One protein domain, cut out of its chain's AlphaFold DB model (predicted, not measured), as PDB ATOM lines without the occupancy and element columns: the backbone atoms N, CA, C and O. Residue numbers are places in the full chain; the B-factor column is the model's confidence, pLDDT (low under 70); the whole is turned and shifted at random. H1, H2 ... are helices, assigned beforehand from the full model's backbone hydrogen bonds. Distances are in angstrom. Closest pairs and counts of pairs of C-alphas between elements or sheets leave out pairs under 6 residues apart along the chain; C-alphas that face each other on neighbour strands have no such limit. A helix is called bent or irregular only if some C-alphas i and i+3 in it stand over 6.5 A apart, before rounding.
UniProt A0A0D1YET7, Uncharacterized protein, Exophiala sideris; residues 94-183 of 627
ATOM      1  N   GLU A  94     156.300 196.071 104.862       91.31
ATOM      2  CA  GLU A  94     156.683 197.074 105.877       91.31
ATOM      3  C   GLU A  94     155.749 197.113 107.097       91.31
ATOM      4  O   GLU A  94     156.166 197.531 108.181       91.31
ATOM      5  N   LYS A  95     154.493 196.671 106.947       93.81
ATOM      6  CA  LYS A  95     153.507 196.587 108.037       93.81
ATOM      7  C   LYS A  95     153.676 195.367 108.949       93.81
ATOM      8  O   LYS A  95     153.025 195.330 109.988       93.81
ATOM      9  N   LEU A  96     154.533 194.404 108.605       95.19
ATOM     10  CA  LEU A  96     154.754 193.211 109.429       95.19
ATOM     11  C   LEU A  96     155.418 193.548 110.784       95.19
ATOM     12  O   LEU A  96     156.136 194.556 110.879       95.19
ATOM     13  N   PRO A  97     155.210 192.717 111.825       95.25
ATOM     14  CA  PRO A  97     155.985 192.767 113.068       95.25
ATOM     15  C   PRO A  97     157.494 192.632 112.805       95.25
ATOM     16  O   PRO A  97     157.898 192.107 111.763       95.25
ATOM     17  N   VAL A  98     158.334 193.132 113.715       92.38
ATOM     18  CA  VAL A  98     159.793 193.139 113.497       92.38
ATOM     19  C   VAL A  98     160.360 191.722 113.501       92.38
ATOM     20  O   VAL A  98     161.149 191.391 112.632       92.38
ATOM     21  N   GLU A  99     159.832 190.854 114.351       92.38
ATOM     22  CA  GLU A  99     160.181 189.443 114.523       92.38
ATOM     23  C   GLU A  99     159.933 188.641 113.230       92.38
ATOM     24  O   GLU A  99     160.712 187.768 112.847       92.38
ATOM     25  N   ILE A 100     158.858 188.976 112.507       94.00
ATOM     26  CA  ILE A 100     158.534 188.375 111.206       94.00
ATOM     27  C   ILE A 100     159.473 188.903 110.113       94.00
ATOM     28  O   ILE A 100     159.862 188.151 109.224       94.00
ATOM     29  N   LEU A 101     159.867 190.178 110.173       92.19
ATOM     30  CA  LEU A 101     160.835 190.760 109.239       92.19
ATOM     31  C   LEU A 101     162.256 190.233 109.472       92.19
ATOM     32  O   LEU A 101     162.966 189.986 108.502       92.19
ATOM     33  N   GLU A 102     162.651 190.038 110.730       91.25
ATOM     34  CA  GLU A 102     163.912 189.410 111.136       91.25
ATOM     35  C   GLU A 102     163.970 187.982 110.611       91.25
ATOM     36  O   GLU A 102     164.917 187.617 109.915       91.25
ATOM     37  N   ARG A 103     162.901 187.214 110.840       91.25
ATOM     38  CA  ARG A 103     162.780 185.864 110.305       91.25
ATOM     39  C   ARG A 103     162.847 185.834 108.775       91.25
ATOM     40  O   ARG A 103     163.633 185.065 108.245       91.25
ATOM     41  N   ILE A 104     162.112 186.694 108.062       91.31
ATOM     42  CA  ILE A 104     162.184 186.783 106.588       91.31
ATOM     43  C   ILE A 104     163.597 187.155 106.111       91.31
ATOM     44  O   ILE A 104     164.070 186.612 105.113       91.31
ATOM     45  N   PHE A 105     164.284 188.072 106.798       91.25
ATOM     46  CA  PHE A 105     165.655 188.464 106.465       91.25
ATOM     47  C   PHE A 105     166.638 187.295 106.614       91.25
ATOM     48  O   PHE A 105     167.458 187.079 105.723       91.25
ATOM     49  N   VAL A 106     166.515 186.520 107.693       91.06
ATOM     50  CA  VAL A 106     167.358 185.347 107.958       91.06
ATOM     51  C   VAL A 106     167.002 184.177 107.035       91.06
ATOM     52  O   VAL A 106     167.876 183.724 106.303       91.06
ATOM     53  N   ASP A 107     165.731 183.752 106.980       90.31
ATOM     54  CA  ASP A 107     165.235 182.647 106.131       90.31
ATOM     55  C   ASP A 107     165.575 182.858 104.638       90.31
ATOM     56  O   ASP A 107     165.791 181.893 103.906       90.31
ATOM     57  N   SER A 108     165.628 184.111 104.166       90.38
ATOM     58  CA  SER A 108     166.001 184.429 102.777       90.38
ATOM     59  C   SER A 108     167.495 184.673 102.551       90.38
ATOM     60  O   SER A 108     167.910 184.708 101.392       90.38
ATOM     61  N   ALA A 109     168.273 184.913 103.615       89.69
ATOM     62  CA  ALA A 109     169.666 185.373 103.578       89.69
ATOM     63  C   ALA A 109     169.940 186.485 102.535       89.69
ATOM     64  O   ALA A 109     171.020 186.577 101.946       89.69
ATOM     65  N   ASN A 110     168.942 187.330 102.256       88.31
ATOM     66  CA  ASN A 110     168.973 188.234 101.114       88.31
ATOM     67  C   ASN A 110     169.230 189.673 101.561       88.31
ATOM     68  O   ASN A 110     168.310 190.451 101.828       88.31
ATOM     69  N   GLY A 111     170.508 190.051 101.569       83.75
ATOM     70  CA  GLY A 111     170.956 191.399 101.917       83.75
ATOM     71  C   GLY A 111     170.293 192.541 101.126       83.75
ATOM     72  O   GLY A 111     170.217 193.664 101.626       83.75
ATOM     73  N   ASN A 112     169.728 192.276  99.938       84.56
ATOM     74  CA  ASN A 112     168.984 193.286  99.179       84.56
ATOM     75  C   ASN A 112     167.689 193.733  99.880       84.56
ATOM     76  O   ASN A 112     167.212 194.831  99.597       84.56
ATOM     77  N   LEU A 113     167.141 192.955 100.824       82.00
ATOM     78  CA  LEU A 113     165.964 193.347 101.613       82.00
ATOM     79  C   LEU A 113     166.213 194.632 102.428       82.00
ATOM     80  O   LEU A 113     165.316 195.465 102.552       82.00
ATOM     81  N   LEU A 114     167.444 194.826 102.917       77.25
ATOM     82  CA  LEU A 114     167.862 196.043 103.626       77.25
ATOM     83  C   LEU A 114     167.975 197.256 102.689       77.25
ATOM     84  O   LEU A 114     167.722 198.383 103.108       77.25
ATOM     85  N   LEU A 115     168.339 197.029 101.424       76.44
ATOM     86  CA  LEU A 115     168.517 198.083 100.420       76.44
ATOM     87  C   LEU A 115     167.184 198.494  99.773       76.44
ATOM     88  O   LEU A 115     166.951 199.675  99.532       76.44
ATOM     89  N   ALA A 116     166.300 197.528  99.509       77.06
ATOM     90  CA  ALA A 116     165.032 197.741  98.813       77.06
ATOM     91  C   ALA A 116     163.953 198.414  99.680       77.06
ATOM     92  O   ALA A 116     163.041 199.042  99.142       77.06
ATOM     93  N   ALA A 117     164.035 198.289 101.009       82.06
ATOM     94  CA  ALA A 117     163.035 198.817 101.934       82.06
ATOM     95  C   ALA A 117     163.689 199.476 103.166       82.06
ATOM     96  O   ALA A 117     163.798 198.848 104.225       82.06
ATOM     97  N   PRO A 118     164.070 200.768 103.094       81.31
ATOM     98  CA  PRO A 118     164.715 201.477 104.204       81.31
ATOM     99  C   PRO A 118     163.918 201.457 105.520       81.31
ATOM    100  O   PRO A 118     164.498 201.469 106.601       81.31
ATOM    101  N   ARG A 119     162.582 201.369 105.455       86.25
ATOM    102  CA  ARG A 119     161.708 201.226 106.636       86.25
ATOM    103  C   ARG A 119     161.811 199.846 107.296       86.25
ATOM    104  O   ARG A 119     161.670 199.758 108.512       86.25
ATOM    105  N   ILE A 120     162.083 198.790 106.523       87.94
ATOM    106  CA  ILE A 120     162.418 197.463 107.060       87.94
ATOM    107  C   ILE A 120     163.812 197.524 107.681       87.94
ATOM    108  O   ILE A 120     163.961 197.136 108.835       87.94
ATOM    109  N   ALA A 121     164.798 198.113 106.994       84.44
ATOM    110  CA  ALA A 121     166.137 198.295 107.553       84.44
ATOM    111  C   ALA A 121     166.116 199.037 108.906       84.44
ATOM    112  O   ALA A 121     166.762 198.580 109.836       84.44
ATOM    113  N   VAL A 122     165.311 200.098 109.065       84.81
ATOM    114  CA  VAL A 122     165.152 200.854 110.334       84.81
ATOM    115  C   VAL A 122     164.395 200.087 111.440       84.81
ATOM    116  O   VAL A 122     164.514 200.422 112.623       84.81
ATOM    117  N   LYS A 123     163.614 199.053 111.093       89.69
ATOM    118  CA  LYS A 123     163.051 198.107 112.074       89.69
ATOM    119  C   LYS A 123     164.113 197.103 112.518       89.69
ATOM    120  O   LYS A 123     164.391 197.001 113.707       89.69
ATOM    121  N   LEU A 124     164.730 196.427 111.548       86.94
ATOM    122  CA  LEU A 124     165.781 195.427 111.754       86.94
ATOM    123  C   LEU A 124     167.014 196.013 112.462       86.94
ATOM    124  O   LEU A 124     167.655 195.332 113.255       86.94
ATOM    125  N   SER A 125     167.301 197.303 112.263       82.94
ATOM    126  CA  SER A 125     168.433 198.005 112.876       82.94
ATOM    127  C   SER A 125     168.321 198.241 114.388       82.94
ATOM    128  O   SER A 125     169.140 198.960 114.962       82.94
ATOM    129  N   ARG A 126     167.275 197.719 115.037       87.12
ATOM    130  CA  ARG A 126     167.075 197.810 116.491       87.12
ATOM    131  C   ARG A 126     167.537 196.559 117.229       87.12
ATOM    132  O   ARG A 126     167.696 196.620 118.444       87.12
ATOM    133  N   ASN A 127     167.757 195.455 116.519       90.12
ATOM    134  CA  ASN A 127     168.147 194.190 117.113       90.12
ATOM    135  C   ASN A 127     169.618 193.880 116.812       90.12
ATOM    136  O   ASN A 127     169.971 193.421 115.726       90.12
ATOM    137  N   GLU A 128     170.489 194.107 117.796       89.19
ATOM    138  CA  GLU A 128     171.929 193.867 117.648       89.19
ATOM    139  C   GLU A 128     172.252 192.389 117.364       89.19
ATOM    140  O   GLU A 128     173.204 192.081 116.649       89.19
ATOM    141  N   SER A 129     171.434 191.457 117.862       90.12
ATOM    142  CA  SER A 129     171.642 190.026 117.617       90.12
ATOM    143  C   SER A 129     171.456 189.652 116.140       90.12
ATOM    144  O   SER A 129     172.191 188.804 115.632       90.12
ATOM    145  N   LEU A 130     170.585 190.366 115.414       90.75
ATOM    146  CA  LEU A 130     170.416 190.229 113.967       90.75
ATOM    147  C   LEU A 130     171.671 190.671 113.198       90.75
ATOM    148  O   LEU A 130     172.013 190.071 112.183       90.75
ATOM    149  N   TYR A 131     172.386 191.692 113.683       89.19
ATOM    150  CA  TYR A 131     173.663 192.119 113.102       89.19
ATOM    151  C   TYR A 131     174.743 191.057 113.283       89.19
ATOM    152  O   TYR A 131     175.460 190.735 112.338       89.19
ATOM    153  N   ARG A 132     174.829 190.477 114.487       91.19
ATOM    154  CA  ARG A 132     175.761 189.384 114.794       91.19
ATOM    155  C   ARG A 132     175.470 188.157 113.924       91.19
ATOM    156  O   ARG A 132     176.396 187.594 113.350       91.19
ATOM    157  N   VAL A 133     174.191 187.818 113.741       92.50
ATOM    158  CA  VAL A 133     173.694 186.816 112.779       92.50
ATOM    159  C   VAL A 133     174.101 187.153 111.337       92.50
ATOM    160  O   VAL A 133     174.677 186.312 110.650       92.50
ATOM    161  N   ALA A 134     173.866 188.383 110.876       92.12
ATOM    162  CA  ALA A 134     174.187 188.816 109.516       92.12
ATOM    163  C   ALA A 134     175.694 188.754 109.221       92.12
ATOM    164  O   ALA A 134     176.105 188.264 108.169       92.12
ATOM    165  N   PHE A 135     176.513 189.213 110.169       91.69
ATOM    166  CA  PHE A 135     177.971 189.173 110.106       91.69
ATOM    167  C   PHE A 135     178.502 187.729 110.135       91.69
ATOM    168  O   PHE A 135     179.372 187.370 109.342       91.69
ATOM    169  N   ALA A 136     177.921 186.867 110.975       92.44
ATOM    170  CA  ALA A 136     178.234 185.442 111.001       92.44
ATOM    171  C   ALA A 136     177.939 184.765 109.649       92.44
ATOM    172  O   ALA A 136     178.794 184.060 109.119       92.44
ATOM    173  N   MET A 137     176.777 185.030 109.039       92.50
ATOM    174  CA  MET A 137     176.431 184.511 107.706       92.50
ATOM    175  C   MET A 137     177.358 185.047 106.600       92.50
ATOM    176  O   MET A 137     177.708 184.306 105.683       92.50
ATOM    177  N   ALA A 138     177.788 186.308 106.693       91.88
ATOM    178  CA  ALA A 138     178.659 186.957 105.713       91.88
ATOM    179  C   ALA A 138     180.117 186.455 105.724       91.88
ATOM    180  O   ALA A 138     180.713 186.327 104.657       91.88
ATOM    181  N   PHE A 139     180.697 186.196 106.904       90.12
ATOM    182  CA  PHE A 139     182.138 185.915 107.051       90.12
ATOM    183  C   PHE A 139     182.454 184.525 107.627       90.12
ATOM    184  O   PHE A 139     183.520 183.970 107.364       90.12
ATOM    185  N   TYR A 140     181.516 183.914 108.354       90.94
ATOM    186  CA  TYR A 140     181.706 182.640 109.052       90.94
ATOM    187  C   TYR A 140     180.811 181.507 108.528       90.94
ATOM    188  O   TYR A 140     180.728 180.480 109.188       90.94
ATOM    189  N   ASN A 141     180.199 181.619 107.334       89.88
ATOM    190  CA  ASN A 141     179.349 180.567 106.728       89.88
ATOM    191  C   ASN A 141     179.932 179.139 106.869       89.88
ATOM    192  O   ASN A 141     179.238 178.210 107.272       89.88
ATOM    193  N   HIS A 142     181.233 178.985 106.603       87.12
ATOM    194  CA  HIS A 142     181.963 177.712 106.678       87.12
ATOM    195  C   HIS A 142     181.979 177.060 108.080       87.12
ATOM    196  O   HIS A 142     182.198 175.857 108.188       87.12
ATOM    197  N   ARG A 143     181.740 177.837 109.146       88.75
ATOM    198  CA  ARG A 143     181.648 177.412 110.556       88.75
ATOM    199  C   ARG A 143     180.504 178.130 111.280       88.75
ATOM    200  O   ARG A 143     180.628 178.531 112.438       88.75
ATOM    201  N   LEU A 144     179.388 178.333 110.573       90.12
ATOM    202  CA  LEU A 144     178.333 179.229 111.040       90.12
ATOM    203  C   LEU A 144     177.758 178.763 112.382       90.12
ATOM    204  O   LEU A 144     177.639 179.565 113.302       90.12
ATOM    205  N   ARG A 145     177.467 177.464 112.516       89.88
ATOM    206  CA  ARG A 145     176.909 176.880 113.745       89.88
ATOM    207  C   ARG A 145     177.808 177.143 114.961       89.88
ATOM    208  O   ARG A 145     177.316 177.717 115.927       89.88
ATOM    209  N   ASP A 146     179.106 176.840 114.867       88.81
ATOM    210  CA  ASP A 146     180.101 177.120 115.914       88.81
ATOM    211  C   ASP A 146     180.056 178.590 116.357       88.81
ATOM    212  O   ASP A 146     180.043 178.899 117.546       88.81
ATOM    213  N   PHE A 147     180.055 179.516 115.393       87.75
ATOM    214  CA  PHE A 147     180.175 180.947 115.664       87.75
ATOM    215  C   PHE A 147     178.897 181.524 116.292       87.75
ATOM    216  O   PHE A 147     178.966 182.385 117.169       87.75
ATOM    217  N   LEU A 148     177.726 181.012 115.903       89.94
ATOM    218  CA  LEU A 148     176.438 181.369 116.504       89.94
ATOM    219  C   LEU A 148     176.260 180.800 117.913       89.94
ATOM    220  O   LEU A 148     175.638 181.449 118.755       89.94
ATOM    221  N   GLU A 149     176.783 179.600 118.169       90.50
ATOM    222  CA  GLU A 149     176.797 178.976 119.492       90.50
ATOM    223  C   GLU A 149     177.737 179.740 120.437       90.50
ATOM    224  O   GLU A 149     177.311 180.162 121.512       90.50
ATOM    225  N   ILE A 150     178.957 180.056 119.978       87.75
ATOM    226  CA  ILE A 150     179.914 180.935 120.674       87.75
ATOM    227  C   ILE A 150     179.303 182.312 120.974       87.75
ATOM    228  O   ILE A 150     179.549 182.872 122.034       87.75
ATOM    229  N   LEU A 151     178.493 182.875 120.077       85.12
ATOM    230  CA  LEU A 151     177.818 184.156 120.313       85.12
ATOM    231  C   LEU A 151     176.471 184.033 121.050       85.12
ATOM    232  O   LEU A 151     175.822 185.052 121.286       85.12
ATOM    233  N   ARG A 152     176.056 182.813 121.429       89.25
ATOM    234  CA  ARG A 152     174.773 182.475 122.079       89.25
ATOM    235  C   ARG A 152     173.521 182.973 121.330       89.25
ATOM    236  O   ARG A 152     172.494 183.254 121.942       89.25
ATOM    237  N   ILE A 153     173.603 183.054 120.001       89.44
ATOM    238  CA  ILE A 153     172.547 183.531 119.083       89.44
ATOM    239  C   ILE A 153     172.012 182.438 118.146       89.44
ATOM    240  O   ILE A 153     171.184 182.719 117.283       89.44
ATOM    241  N   ALA A 154     172.440 181.183 118.317       88.00
ATOM    242  CA  ALA A 154     172.001 180.051 117.494       88.00
ATOM    243  C   ALA A 154     170.469 179.853 117.455       88.00
ATOM    244  O   ALA A 154     169.948 179.381 116.452       88.00
ATOM    245  N   SER A 155     169.737 180.264 118.496       86.69
ATOM    246  CA  SER A 155     168.267 180.210 118.560       86.69
ATOM    247  C   SER A 155     167.540 181.221 117.660       86.69
ATOM    248  O   SER A 155     166.332 181.100 117.472       86.69
ATOM    249  N   LEU A 156     168.245 182.220 117.117       80.56
ATOM    250  CA  LEU A 156     167.680 183.257 116.242       80.56
ATOM    251  C   LEU A 156     167.757 182.890 114.758       80.56
ATOM    252  O   LEU A 156     167.152 183.561 113.922       80.56
ATOM    253  N   ILE A 157     168.498 181.832 114.433       80.12
ATOM    254  CA  ILE A 157     168.566 181.263 113.094       80.12
ATOM    255  C   ILE A 157     167.673 180.013 113.067       80.12
ATOM    256  O   ILE A 157     168.019 179.013 113.696       80.12
ATOM    257  N   PRO A 158     166.511 180.048 112.376       70.44
ATOM    258  CA  PRO A 158     165.794 178.828 111.992       70.44
ATOM    259  C   PRO A 158     166.664 177.954 111.070       70.44
ATOM    260  O   PRO A 158     167.755 178.368 110.683       70.44
ATOM    261  N   ASP A 159     166.194 176.754 110.714       80.06
ATOM    262  CA  ASP A 159     166.945 175.722 109.974       80.06
ATOM    263  C   ASP A 159     167.444 176.154 108.575       80.06
ATOM    264  O   ASP A 159     166.936 175.728 107.534       80.06
ATOM    265  N   LEU A 160     168.489 176.985 108.539       83.19
ATOM    266  CA  LEU A 160     169.186 177.378 107.326       83.19
ATOM    267  C   LEU A 160     169.852 176.153 106.695       83.19
ATOM    268  O   LEU A 160     170.537 175.374 107.364       83.19
ATOM    269  N   ALA A 161     169.713 176.022 105.379       84.00
ATOM    270  CA  ALA A 161     170.445 175.026 104.612       84.00
ATOM    271  C   ALA A 161     171.943 175.383 104.610       84.00
ATOM    272  O   ALA A 161     172.369 176.291 103.895       84.00
ATOM    273  N   LEU A 162     172.730 174.680 105.432       85.38
ATOM    274  CA  LEU A 162     174.178 174.861 105.529       85.38
ATOM    275  C   LEU A 162     174.938 173.776 104.744       85.38
ATOM    276  O   LEU A 162     174.557 172.606 104.819       85.38
ATOM    277  N   PRO A 163     176.030 174.131 104.038       85.69
ATOM    278  CA  PRO A 163     176.559 175.488 103.855       85.69
ATOM    279  C   PRO A 163     175.649 176.358 102.969       85.69
ATOM    280  O   PRO A 163     175.060 175.870 102.005       85.69
ATOM    281  N   MET A 164     175.564 177.659 103.273       87.50
ATOM    282  CA  MET A 164     174.791 178.608 102.462       87.50
ATOM    283  C   MET A 164     175.335 178.675 101.029       87.50
ATOM    284  O   MET A 164     176.543 178.535 100.806       87.50
ATOM    285  N   ARG A 165     174.465 178.956 100.050       88.88
ATOM    286  CA  ARG A 165     174.877 179.071  98.643       88.88
ATOM    287  C   ARG A 165     175.789 180.284  98.464       88.88
ATOM    288  O   ARG A 165     175.584 181.331  99.075       88.88
ATOM    289  N   SER A 166     176.752 180.185  97.549       84.25
ATOM    290  CA  SER A 166     177.737 181.253  97.309       84.25
ATOM    291  C   SER A 166     177.123 182.584  96.856       84.25
ATOM    292  O   SER A 166     177.761 183.625  96.991       84.25
ATOM    293  N   TRP A 167     175.910 182.585  96.297       85.06
ATOM    294  CA  TRP A 167     175.167 183.812  95.998       85.06
ATOM    295  C   TRP A 167     174.628 184.486  97.266       85.06
ATOM    296  O   TRP A 167     174.819 185.687  97.447       85.06
ATOM    297  N   ASP A 168     174.023 183.708  98.160       89.69
ATOM    298  CA  ASP A 168     173.369 184.199  99.374       89.69
ATOM    299  C   ASP A 168     174.417 184.775 100.340       89.69
ATOM    300  O   ASP A 168     174.266 185.895 100.827       89.69
ATOM    301  N   VAL A 169     175.559 184.087 100.495       89.44
ATOM    302  CA  VAL A 169     176.732 184.604 101.229       89.44
ATOM    303  C   VAL A 169     177.187 185.945 100.652       89.44
ATOM    304  O   VAL A 169     177.230 186.929 101.381       89.44
ATOM    305  N   ARG A 170     177.444 186.036  99.335       84.19
ATOM    306  CA  ARG A 170     177.851 187.300  98.687       84.19
ATOM    307  C   ARG A 170     176.814 188.411  98.874       84.19
ATOM    308  O   ARG A 170     177.189 189.560  99.101       84.19
ATOM    309  N   SER A 171     175.521 188.087  98.814       87.94
ATOM    310  CA  SER A 171     174.452 189.057  99.061       87.94
ATOM    311  C   SER A 171     174.432 189.542 100.512       87.94
ATOM    312  O   SER A 171     174.158 190.722 100.735       87.94
ATOM    313  N   MET A 172     174.724 188.671 101.481       91.06
ATOM    314  CA  MET A 172     174.877 189.040 102.889       91.06
ATOM    315  C   MET A 172     176.113 189.910 103.105       91.06
ATOM    316  O   MET A 172     175.975 191.016 103.622       91.06
ATOM    317  N   THR A 173     177.293 189.483 102.645       89.50
ATOM    318  CA  THR A 173     178.547 190.243 102.761       89.50
ATOM    319  C   THR A 173     178.399 191.648 102.180       89.50
ATOM    320  O   THR A 173     178.677 192.632 102.865       89.50
ATOM    321  N   LYS A 174     177.843 191.778 100.967       86.12
ATOM    322  CA  LYS A 174     177.632 193.078 100.308       86.12
ATOM    323  C   LYS A 174     176.662 193.998 101.056       86.12
ATOM    324  O   LYS A 174     176.798 195.217 100.959       86.12
ATOM    325  N   ALA A 175     175.694 193.452 101.791       85.56
ATOM    326  CA  ALA A 175     174.766 194.247 102.595       85.56
ATOM    327  C   ALA A 175     175.329 194.601 103.979       85.56
ATOM    328  O   ALA A 175     175.120 195.722 104.431       85.56
ATOM    329  N   VAL A 176     176.078 193.693 104.614       87.31
ATOM    330  CA  VAL A 176     176.775 193.934 105.888       87.31
ATOM    331  C   VAL A 176     177.835 195.023 105.720       87.31
ATOM    332  O   VAL A 176     177.786 196.015 106.440       87.31
ATOM    333  N   LEU A 177     178.703 194.925 104.706       83.62
ATOM    334  CA  LEU A 177     179.729 195.942 104.416       83.62
ATOM    335  C   LEU A 177     179.143 197.327 104.089       83.62
ATOM    336  O   LEU A 177     179.767 198.348 104.353       83.62
ATOM    337  N   ARG A 178     177.926 197.379 103.534       80.50
ATOM    338  CA  ARG A 178     177.210 198.634 103.238       80.50
ATOM    339  C   ARG A 178     176.352 199.138 104.402       80.50
ATOM    340  O   ARG A 178     175.732 200.197 104.287       80.50
ATOM    341  N   ALA A 179     176.272 198.404 105.509       79.69
ATOM    342  CA  ALA A 179     175.428 198.772 106.630       79.69
ATOM    343  C   ALA A 179     176.155 199.712 107.598       79.69
ATOM    344  O   ALA A 179     177.220 199.402 108.121       79.69
ATOM    345  N   ARG A 180     175.520 200.844 107.927       80.38
ATOM    346  CA  ARG A 180     176.087 201.894 108.799       80.38
ATOM    347  C   ARG A 180     176.418 201.449 110.235       80.38
ATOM    348  O   ARG A 180     177.036 202.218 110.963       80.38
ATOM    349  N   TRP A 181     175.989 200.255 110.651       79.81
ATOM    350  CA  TRP A 181     176.343 199.646 111.939       79.81
ATOM    351  C   TRP A 181     177.634 198.816 111.886       79.81
ATOM    352  O   TRP A 181     178.252 198.617 112.930       79.81
ATOM    353  N   CYS A 182     178.067 198.361 110.704       80.44
ATOM    354  CA  CYS A 182     179.241 197.504 110.520       80.44
ATOM    355  C   CYS A 182     180.539 198.329 110.568       80.44
ATOM    356  O   CYS A 182     181.270 198.459 109.590       80.44
ATOM    357  N   THR A 183     180.799 198.949 111.719       79.81
ATOM    358  CA  THR A 183     181.985 199.779 111.958       79.81
ATOM    359  C   THR A 183     183.184 198.939 112.396       79.81
ATOM    360  O   THR A 183     183.033 197.797 112.840       79.81
TER     361      THR A 183
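Overview. This is residues 94 to 183 of the 627 residues of an uncharacterized protein of Exophiala sideris (UniProt A0A0D1YET7). What is the main picture? Six helices make a rounded cluster with H4 in its middle: H5 folds back on H4 as a helical hairpin, H6 crosses it, and towards the other end H2 and H3 make a corner, where H3 packs on H1 and H2 on H6. What is it made of? The printed part has 90 residues, with helices H1 to H6 in chain order and no named strand; the class is all helix. It is compact, with a radius of gyration of the C-alphas of 12.0 A and spans of 33 by 25 by 23 A.

Arrangement. What touches H4? With its residues 134 to 139 alone, H4, residues 128 to 139, touches H6, residues 166 to 177, opposite ways at a steep tilt of 51 degrees; their closest C-alphas, of Ala 138 and Thr 173, are 4.4 A apart. With its residues 133 to 137 alone it touches H5, residues 141 to 150, in a hairpin at 33 degrees, a shallow tilt only just short of steep, opposite ways; the closest C-alphas, of Ala 136 and Leu 144, are 6.2 A apart. What lies farther out? H2, residues 112 to 116, touches residues 171 to 175 of H6 alone, the closest C-alphas, of Asn 112 and Ala 175, 6.8 A apart. H1, residues 98 to 108, touches H3, residues 118 to 124, about perpendicular at 80 degrees, the closest C-alphas, of Val 98 and Lys 123, 6.1 A apart. H2 and H3 touch only at the corner, C-alphas 114 and 121 being closest at 4.8 A. Which backbones are complete? Every O i to N i+4 pair is within hydrogen-bond range in H1, H2, H3, H4 and H6, and 4 of 6 are in H5.

Along the chain. Where are the anchors? H1 begins at C-alpha 98 (159.793, 193.139, 113.497), and H6 ends at C-alpha 177 (179.729, 195.942, 104.416). How long are the longer helices? H4 measures 16.7 A, H6 16.4 A and H1 15.1 A; H5 is irregular, C-alphas 142 and 145 being 8.7 A apart.

Size, cuts and confidence. How far does it reach? The two C-alphas farthest apart, of Lys 95 and His 142, are 34.2 A apart. Is it whole and confident? The printed part has no cut, the link from H5 to H6, residues 151 to 165, is long, and no printed residue has a pLDDT under 70.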